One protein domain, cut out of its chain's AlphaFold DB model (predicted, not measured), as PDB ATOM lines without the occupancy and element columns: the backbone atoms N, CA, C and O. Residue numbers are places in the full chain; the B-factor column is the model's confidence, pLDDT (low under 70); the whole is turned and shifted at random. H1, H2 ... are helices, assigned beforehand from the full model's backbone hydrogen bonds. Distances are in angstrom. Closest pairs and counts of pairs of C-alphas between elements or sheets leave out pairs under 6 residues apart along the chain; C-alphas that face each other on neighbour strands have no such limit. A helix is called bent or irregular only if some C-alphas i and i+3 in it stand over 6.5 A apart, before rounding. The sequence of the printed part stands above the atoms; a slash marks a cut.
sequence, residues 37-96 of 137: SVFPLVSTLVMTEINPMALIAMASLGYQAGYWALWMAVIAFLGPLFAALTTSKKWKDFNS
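What this domain is: This is residues 37 to 96 of the 137 residues of an uncharacterized protein of Legionella norrlandica (UniProt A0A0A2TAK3). An open hook of helices: the long arm H2b makes the length, H2a folds back from its first end in a V, and H1, joined to H2a, comes near H2b again. The printed part has 60 residues, with two named helices, H1 then H2, which hold 55 of them, and no named strand; the class is all helix, and the whole is loose, with a radius of gyration of the C-alphas of 14.5 A, a rod of 44 by 19 by 18 A.

Where its parts are: H2, residues 52 to 94, was assigned as one helix by its hydrogen bonds but is bent, C-alphas 64 and 67 being 9.5 A apart. Arm H2b, residues 67 to 94, spans 40.8 A and ends at C-alpha 94 (153.579, 176.443, 80.052); it is irregular, C-alphas 86 and 89 being 7.3 A apart, with a kink of 53 degrees near residue 88. Arm H2a, residues 52 to 64, spans 18.5 A. H1, residues 38 to 49, begins at C-alpha 38 (140.426, 169.581, 93.124).

How they stand to each other: H2b touches H2a with residues 68 to 73 alone; the closest C-alphas, of Gly 62 and Ala 69, are 5.1 A apart. They run opposite ways at 37 degrees, only just a steep tilt. H1 and H2b are near each other, with 8 pairs of C-alphas within 10 A. H1 and H2a meet only through their tight link. Every O i to N i+4 pair is within hydrogen-bond range in H1 and H2a, and 19 of 24 in H2b.

The domain as a whole: The C-alphas farthest apart, of Gln 64 and Asp 93, are 43.9 A apart. Residues 82 to 96, of which 82 to 94 belong to H2, stand free. The printed part has no cut, and no printed residue is under 70 in pLDDT.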
ATOM      1  N   SER A  37     136.942 170.657  89.838       90.19
ATOM      2  CA  SER A  37     137.344 170.866  91.227       90.19
ATOM      3  C   SER A  37     138.508 169.947  91.614       90.19
ATOM      4  O   SER A  37     138.777 168.930  90.972       90.19
ATOM      5  N   VAL A  38     139.219 170.302  92.686       89.12
ATOM      6  CA  VAL A  38     140.426 169.581  93.124       89.12
ATOM      7  C   VAL A  38     140.119 168.126  93.487       89.12
ATOM      8  O   VAL A  38     140.881 167.234  93.143       89.12
ATOM      9  N   PHE A  39     138.978 167.865  94.125       91.25
ATOM     10  CA  PHE A  39     138.601 166.521  94.562       91.25
ATOM     11  C   PHE A  39     138.489 165.481  93.422       91.25
ATOM     12  O   PHE A  39     139.182 164.463  93.490       91.25
ATOM     13  N   PRO A  40     137.688 165.695  92.355       90.69
ATOM     14  CA  PRO A  40     137.643 164.770  91.223       90.69
ATOM     15  C   PRO A  40     138.984 164.686  90.487       90.69
ATOM     16  O   PRO A  40     139.313 163.626  89.959       90.69
ATOM     17  N   LEU A  41     139.789 165.756  90.492       89.25
ATOM     18  CA  LEU A  41     141.124 165.746  89.894       89.25
ATOM     19  C   LEU A  41     142.073 164.803  90.652       89.25
ATOM     20  O   LEU A  41     142.693 163.936  90.041       89.25
ATOM     21  N   VAL A  42     142.126 164.921  91.981       89.62
ATOM     22  CA  VAL A  42     142.918 164.037  92.852       89.62
ATOM     23  C   VAL A  42     142.415 162.598  92.759       89.62
ATOM     24  O   VAL A  42     143.217 161.679  92.639       89.62
ATOM     25  N   SER A  43     141.097 162.392  92.736       90.12
ATOM     26  CA  SER A  43     140.503 161.054  92.601       90.12
ATOM     27  C   SER A  43     140.900 160.384  91.282       90.12
ATOM     28  O   SER A  43     141.239 159.205  91.262       90.12
ATOM     29  N   THR A  44     140.911 161.148  90.186       89.44
ATOM     30  CA  THR A  44     141.344 160.654  88.871       89.44
ATOM     31  C   THR A  44     142.836 160.321  88.874       89.44
ATOM     32  O   THR A  44     143.223 159.286  88.346       89.44
ATOM     33  N   LEU A  45     143.664 161.145  89.526       88.25
ATOM     34  CA  LEU A  45     145.100 160.892  89.683       88.25
ATOM     35  C   LEU A  45     145.372 159.596  90.470       88.25
ATOM     36  O   LEU A  45     146.186 158.771  90.069       88.25
ATOM     37  N   VAL A  46     144.655 159.386  91.577       89.00
ATOM     38  CA  VAL A  46     144.770 158.156  92.374       89.00
ATOM     39  C   VAL A  46     144.313 156.945  91.560       89.00
ATOM     40  O   VAL A  46     144.980 155.916  91.572       89.00
ATOM     41  N   MET A  47     143.221 157.068  90.803       89.06
ATOM     42  CA  MET A  47     142.743 156.005  89.915       89.06
ATOM     43  C   MET A  47     143.767 155.637  88.831       89.06
ATOM     44  O   MET A  47     143.880 154.462  88.493       89.06
ATOM     45  N   THR A  48     144.517 156.599  88.280       88.62
ATOM     46  CA  THR A  48     145.543 156.293  87.266       88.62
ATOM     47  C   THR A  48     146.727 155.508  87.832       88.62
ATOM     48  O   THR A  48     147.299 154.681  87.122       88.62
ATOM     49  N   GLU A  49     147.045 155.708  89.111       84.50
ATOM     50  CA  GLU A  49     148.082 154.947  89.816       84.50
ATOM     51  C   GLU A  49     147.566 153.574  90.289       84.50
ATOM     52  O   GLU A  49     148.274 152.569  90.205       84.50
ATOM     53  N   ILE A  50     146.303 153.483  90.728       87.62
ATOM     54  CA  ILE A  50     145.669 152.224  91.149       87.62
ATOM     55  C   ILE A  50     145.048 151.521  89.937       87.62
ATOM     56  O   ILE A  50     143.841 151.568  89.695       87.62
ATOM     57  N   ASN A  51     145.889 150.823  89.183       88.69
ATOM     58  CA  ASN A  51     145.476 149.983  88.061       88.69
ATOM     59  C   ASN A  51     145.659 148.475  88.376       88.69
ATOM     60  O   ASN A  51     146.323 148.118  89.353       88.69
ATOM     61  N   PRO A  52     145.085 147.553  87.576       90.56
ATOM     62  CA  PRO A  52     145.200 146.114  87.833       90.56
ATOM     63  C   PRO A  52     146.643 145.589  87.872       90.56
ATOM     64  O   PRO A  52     146.938 144.666  88.628       90.56
ATOM     65  N   MET A  53     147.556 146.182  87.096       87.88
ATOM     66  CA  MET A  53     148.974 145.817  87.127       87.88
ATOM     67  C   MET A  53     149.602 146.194  88.473       87.88
ATOM     68  O   MET A  53     150.268 145.360  89.085       87.88
ATOM     69  N   ALA A  54     149.340 147.406  88.966       87.81
ATOM     70  CA  ALA A  54     149.781 147.859  90.280       87.81
ATOM     71  C   ALA A  54     149.202 146.978  91.394       87.81
ATOM     72  O   ALA A  54     149.930 146.605  92.309       87.81
ATOM     73  N   LEU A  55     147.932 146.567  91.288       90.00
ATOM     74  CA  LEU A  55     147.305 145.646  92.240       90.00
ATOM     75  C   LEU A  55     148.055 144.307  92.312       90.00
ATOM     76  O   LEU A  55     148.408 143.862  93.403       90.00
ATOM     77  N   ILE A  56     148.325 143.678  91.164       92.44
ATOM     78  CA  ILE A  56     149.045 142.396  91.102       92.44
ATOM     79  C   ILE A  56     150.480 142.556  91.618       92.44
ATOM     80  O   ILE A  56     150.940 141.744  92.422       92.44
ATOM     81  N   ALA A  57     151.180 143.615  91.200       88.38
ATOM     82  CA  ALA A  57     152.545 143.895  91.633       88.38
ATOM     83  C   ALA A  57     152.620 144.096  93.154       88.38
ATOM     84  O   ALA A  57     153.399 143.417  93.824       88.38
ATOM     85  N   MET A  58     151.759 144.947  93.717       87.31
ATOM     86  CA  MET A  58     151.691 145.207  95.159       87.31
ATOM     87  C   MET A  58     151.298 143.959  95.951       87.31
ATOM     88  O   MET A  58     151.898 143.695  96.989       87.31
ATOM     89  N   ALA A  59     150.348 143.154  95.462       90.88
ATOM     90  CA  ALA A  59     149.981 141.889  96.100       90.88
ATOM     91  C   ALA A  59     151.161 140.906  96.121       90.88
ATOM     92  O   ALA A  59     151.430 140.274  97.142       90.88
ATOM     93  N   SER A  60     151.911 140.819  95.019       92.00
ATOM     94  CA  SER A  60     153.101 139.968  94.938       92.00
ATOM     95  C   SER A  60     154.229 140.434  95.868       92.00
ATOM     96  O   SER A  60     154.897 139.605  96.487       92.00
ATOM     97  N   LEU A  61     154.412 141.752  96.007       89.00
ATOM     98  CA  LEU A  61     155.376 142.351  96.928       89.00
ATOM     99  C   LEU A  61     154.941 142.155  98.380       89.00
ATOM    100  O   LEU A  61     155.771 141.811  99.213       89.00
ATOM    101  N   GLY A  62     153.650 142.302  98.679       92.31
ATOM    102  CA  GLY A  62     153.084 142.017  99.996       92.31
ATOM    103  C   GLY A  62     153.251 140.552 100.393       92.31
ATOM    104  O   GLY A  62     153.568 140.267 101.542       92.31
ATOM    105  N   TYR A  63     153.127 139.623  99.441       92.50
ATOM    106  CA  TYR A  63     153.386 138.205  99.688       92.50
ATOM    107  C   TYR A  63     154.861 137.920 100.016       92.50
ATOM    108  O   TYR A  63     155.147 137.098 100.878       92.50
ATOM    109  N   GLN A  64     155.803 138.597  99.348       92.75
ATOM    110  CA  GLN A  64     157.242 138.356  99.533       92.75
ATOM    111  C   GLN A  64     157.842 139.118 100.725       92.75
ATOM    112  O   GLN A  64     158.656 138.566 101.457       92.75
ATOM    113  N   ALA A  65     157.461 140.380 100.916       90.88
ATOM    114  CA  ALA A  65     158.069 141.295 101.886       90.88
ATOM    115  C   ALA A  65     157.136 141.655 103.061       90.88
ATOM    116  O   ALA A  65     157.515 142.428 103.945       90.88
ATOM    117  N   GLY A  66     155.908 141.125 103.089       90.44
ATOM    118  CA  GLY A  66     154.934 141.408 104.142       90.44
ATOM    119  C   GLY A  66     154.619 142.902 104.253       90.44
ATOM    120  O   GLY A  66     154.482 143.611 103.255       90.44
ATOM    121  N   TYR A  67     154.549 143.407 105.486       89.25
ATOM    122  CA  TYR A  67     154.251 144.815 105.768       89.25
ATOM    123  C   TYR A  67     155.279 145.801 105.198       89.25
ATOM    124  O   TYR A  67     154.932 146.957 104.958       89.25
ATOM    125  N   TRP A  68     156.514 145.369 104.916       86.25
ATOM    126  CA  TRP A  68     157.516 146.240 104.295       86.25
ATOM    127  C   TRP A  68     157.127 146.676 102.880       86.25
ATOM    128  O   TRP A  68     157.520 147.758 102.451       86.25
ATOM    129  N   ALA A  69     156.286 145.905 102.184       87.31
ATOM    130  CA  ALA A  69     155.756 146.287 100.878       87.31
ATOM    131  C   ALA A  69     154.892 147.561 100.922       87.31
ATOM    132  O   ALA A  69     154.776 148.252  99.911       87.31
ATOM    133  N   LEU A  70     154.334 147.926 102.086       87.50
ATOM    134  CA  LEU A  70     153.572 149.170 102.238       87.50
ATOM    135  C   LEU A  70     154.433 150.407 101.958       87.50
ATOM    136  O   LEU A  70     153.923 151.388 101.420       87.50
ATOM    137  N   TRP A  71     155.739 150.352 102.234       87.88
ATOM    138  CA  TRP A  71     156.648 151.448 101.899       87.88
ATOM    139  C   TRP A  71     156.729 151.699 100.394       87.88
ATOM    140  O   TRP A  71     156.806 152.855  99.985       87.88
ATOM    141  N   MET A  72     156.632 150.654  99.567       83.44
ATOM    142  CA  MET A  72     156.603 150.812  98.111       83.44
ATOM    143  C   MET A  72     155.347 151.559  97.660       83.44
ATOM    144  O   MET A  72     155.439 152.454  96.822       83.44
ATOM    145  N   ALA A  73     154.192 151.266  98.267       84.50
ATOM    146  CA  ALA A  73     152.965 152.022  98.027       84.50
ATOM    147  C   ALA A  73     153.097 153.482  98.473       84.50
ATOM    148  O   ALA A  73     152.754 154.384  97.713       84.50
ATOM    149  N   VAL A  74     153.655 153.733  99.660       87.56
ATOM    150  CA  VAL A  74     153.883 155.101 100.150       87.56
ATOM    151  C   VAL A  74     154.769 155.885  99.184       87.56
ATOM    152  O   VAL A  74     154.395 156.986  98.791       87.56
ATOM    153  N   ILE A  75     155.899 155.321  98.754       86.94
ATOM    154  CA  ILE A  75     156.828 155.976  97.820       86.94
ATOM    155  C   ILE A  75     156.147 156.250  96.471       86.94
ATOM    156  O   ILE A  75     156.310 157.344  95.923       86.94
ATOM    157  N   ALA A  76     155.346 155.302  95.976       83.81
ATOM    158  CA  ALA A  76     154.596 155.447  94.731       83.81
ATOM    159  C   ALA A  76     153.594 156.614  94.767       83.81
ATOM    160  O   ALA A  76     153.400 157.264  93.748       83.81
ATOM    161  N   PHE A  77     153.011 156.942  95.925       85.81
ATOM    162  CA  PHE A  77     152.146 158.122  96.066       85.81
ATOM    163  C   PHE A  77     152.916 159.404  96.404       85.81
ATOM    164  O   PHE A  77     152.558 160.485  95.929       85.81
ATOM    165  N   LEU A  78     153.981 159.310  97.204       88.12
ATOM    166  CA  LEU A  78     154.751 160.475  97.636       88.12
ATOM    167  C   LEU A  78     155.504 161.122  96.468       88.12
ATOM    168  O   LEU A  78     155.539 162.347  96.373       88.12
ATOM    169  N   GLY A  79     156.075 160.319  95.565       86.31
ATOM    170  CA  GLY A  79     156.829 160.812  94.408       86.31
ATOM    171  C   GLY A  79     156.007 161.743  93.505       86.31
ATOM    172  O   GLY A  79     156.371 162.915  93.356       86.31
ATOM    173  N   PRO A  80     154.872 161.282  92.947       86.44
ATOM    174  CA  PRO A  80     153.969 162.110  92.152       86.44
ATOM    175  C   PRO A  80     153.414 163.306  92.928       86.44
ATOM    176  O   PRO A  80     153.266 164.384  92.355       86.44
ATOM    177  N   LEU A  81     153.159 163.159  94.234       88.19
ATOM    178  CA  LEU A  81     152.701 164.262  95.079       88.19
ATOM    179  C   LEU A  81     153.754 165.376  95.171       88.19
ATOM    180  O   LEU A  81     153.440 166.539  94.917       88.19
ATOM    181  N   PHE A  82     155.016 165.041  95.445       88.69
ATOM    182  CA  PHE A  82     156.111 166.017  95.445       88.69
ATOM    183  C   PHE A  82     156.336 166.633  94.061       88.69
ATOM    184  O   PHE A  82     156.523 167.850  93.946       88.69
ATOM    185  N   ALA A  83     156.281 165.826  93.000       85.94
ATOM    186  CA  ALA A  83     156.408 166.313  91.630       85.94
ATOM    187  C   ALA A  83     155.287 167.306  91.278       85.94
ATOM    188  O   ALA A  83     155.552 168.374  90.719       85.94
ATOM    189  N   ALA A  84     154.047 167.010  91.674       86.69
ATOM    190  CA  ALA A  84     152.904 167.893  91.483       86.69
ATOM    191  C   ALA A  84     153.068 169.206  92.262       86.69
ATOM    192  O   ALA A  84     152.889 170.282  91.691       86.69
ATOM    193  N   LEU A  85     153.470 169.157  93.533       88.56
ATOM    194  CA  LEU A  85     153.660 170.363  94.350       88.56
ATOM    195  C   LEU A  85     154.772 171.272  93.807       88.56
ATOM    196  O   LEU A  85     154.609 172.490  93.759       88.56
ATOM    197  N   THR A  86     155.881 170.692  93.351       88.94
ATOM    198  CA  THR A  86     157.038 171.450  92.844       88.94
ATOM    199  C   THR A  86     156.852 171.953  91.412       88.94
ATOM    200  O   THR A  86     157.291 173.057  91.076       88.94
ATOM    201  N   THR A  87     156.191 171.171  90.555       87.81
ATOM    202  CA  THR A  87     156.147 171.428  89.106       87.81
ATOM    203  C   THR A  87     154.826 172.048  88.645       87.81
ATOM    204  O   THR A  87     154.803 172.696  87.599       87.81
ATOM    205  N   SER A  88     153.736 171.938  89.417       85.50
ATOM    206  CA  SER A  88     152.398 172.411  89.004       85.50
ATOM    207  C   SER A  88     152.360 173.876  88.573       85.50
ATOM    208  O   SER A  88     151.705 174.197  87.582       85.50
ATOM    209  N   LYS A  89     153.084 174.769  89.263       86.44
ATOM    210  CA  LYS A  89     153.130 176.195  88.908       86.44
ATOM    211  C   LYS A  89     153.784 176.416  87.541       86.44
ATOM    212  O   LYS A  89     153.177 177.025  86.669       86.44
ATOM    213  N   LYS A  90     154.963 175.821  87.321       86.56
ATOM    214  CA  LYS A  90     155.688 175.888  86.039       86.56
ATOM    215  C   LYS A  90     154.873 175.270  84.900       86.56
ATOM    216  O   LYS A  90     154.851 175.795  83.791       86.56
ATOM    217  N   TRP A  91     154.171 174.174  85.187       86.81
ATOM    218  CA  TRP A  91     153.297 173.513  84.222       86.81
ATOM    219  C   TRP A  91     152.096 174.377  83.828       86.81
ATOM    220  O   TRP A  91     151.722 174.434  82.657       86.81
ATOM    221  N   LYS A  92     151.503 175.084  84.798       85.75
ATOM    222  CA  LYS A  92     150.388 176.003  84.553       85.75
ATOM    223  C   LYS A  92     150.795 177.141  83.615       85.75
ATOM    224  O   LYS A  92     150.022 177.465  82.714       85.75
ATOM    225  N   ASP A  93     152.001 177.680  83.787       86.81
ATOM    226  CA  ASP A  93     152.538 178.768  82.958       86.81
ATOM    227  C   ASP A  93     152.869 178.302  81.528       86.81
ATOM    228  O   ASP A  93     152.663 179.039  80.566       86.81
ATOM    229  N   PHE A  94     153.306 177.047  81.362       85.81
ATOM    230  CA  PHE A  94     153.579 176.443  80.052       85.81
ATOM    231  C   PHE A  94     152.315 176.271  79.179       85.81
ATOM    232  O   PHE A  94     152.416 176.204  77.954       85.81
ATOM    233  N   ASN A  95     151.130 176.226  79.806       84.62
ATOM    234  CA  ASN A  95     149.800 176.207  79.181       84.62
ATOM    235  C   ASN A  95     149.639 175.213  78.012       84.62
ATOM    236  O   ASN A  95     149.015 175.524  76.997       84.62
ATOM    237  N   SER A  96     150.176 174.005  78.164       83.94
ATOM    238  CA  SER A  96     149.990 172.924  77.197       83.94
ATOM    239  C   SER A  96     149.195 171.763  77.785       83.94
ATOM    240  O   SER A  96     149.242 171.498  78.986       83.94
TER     241      SER A  96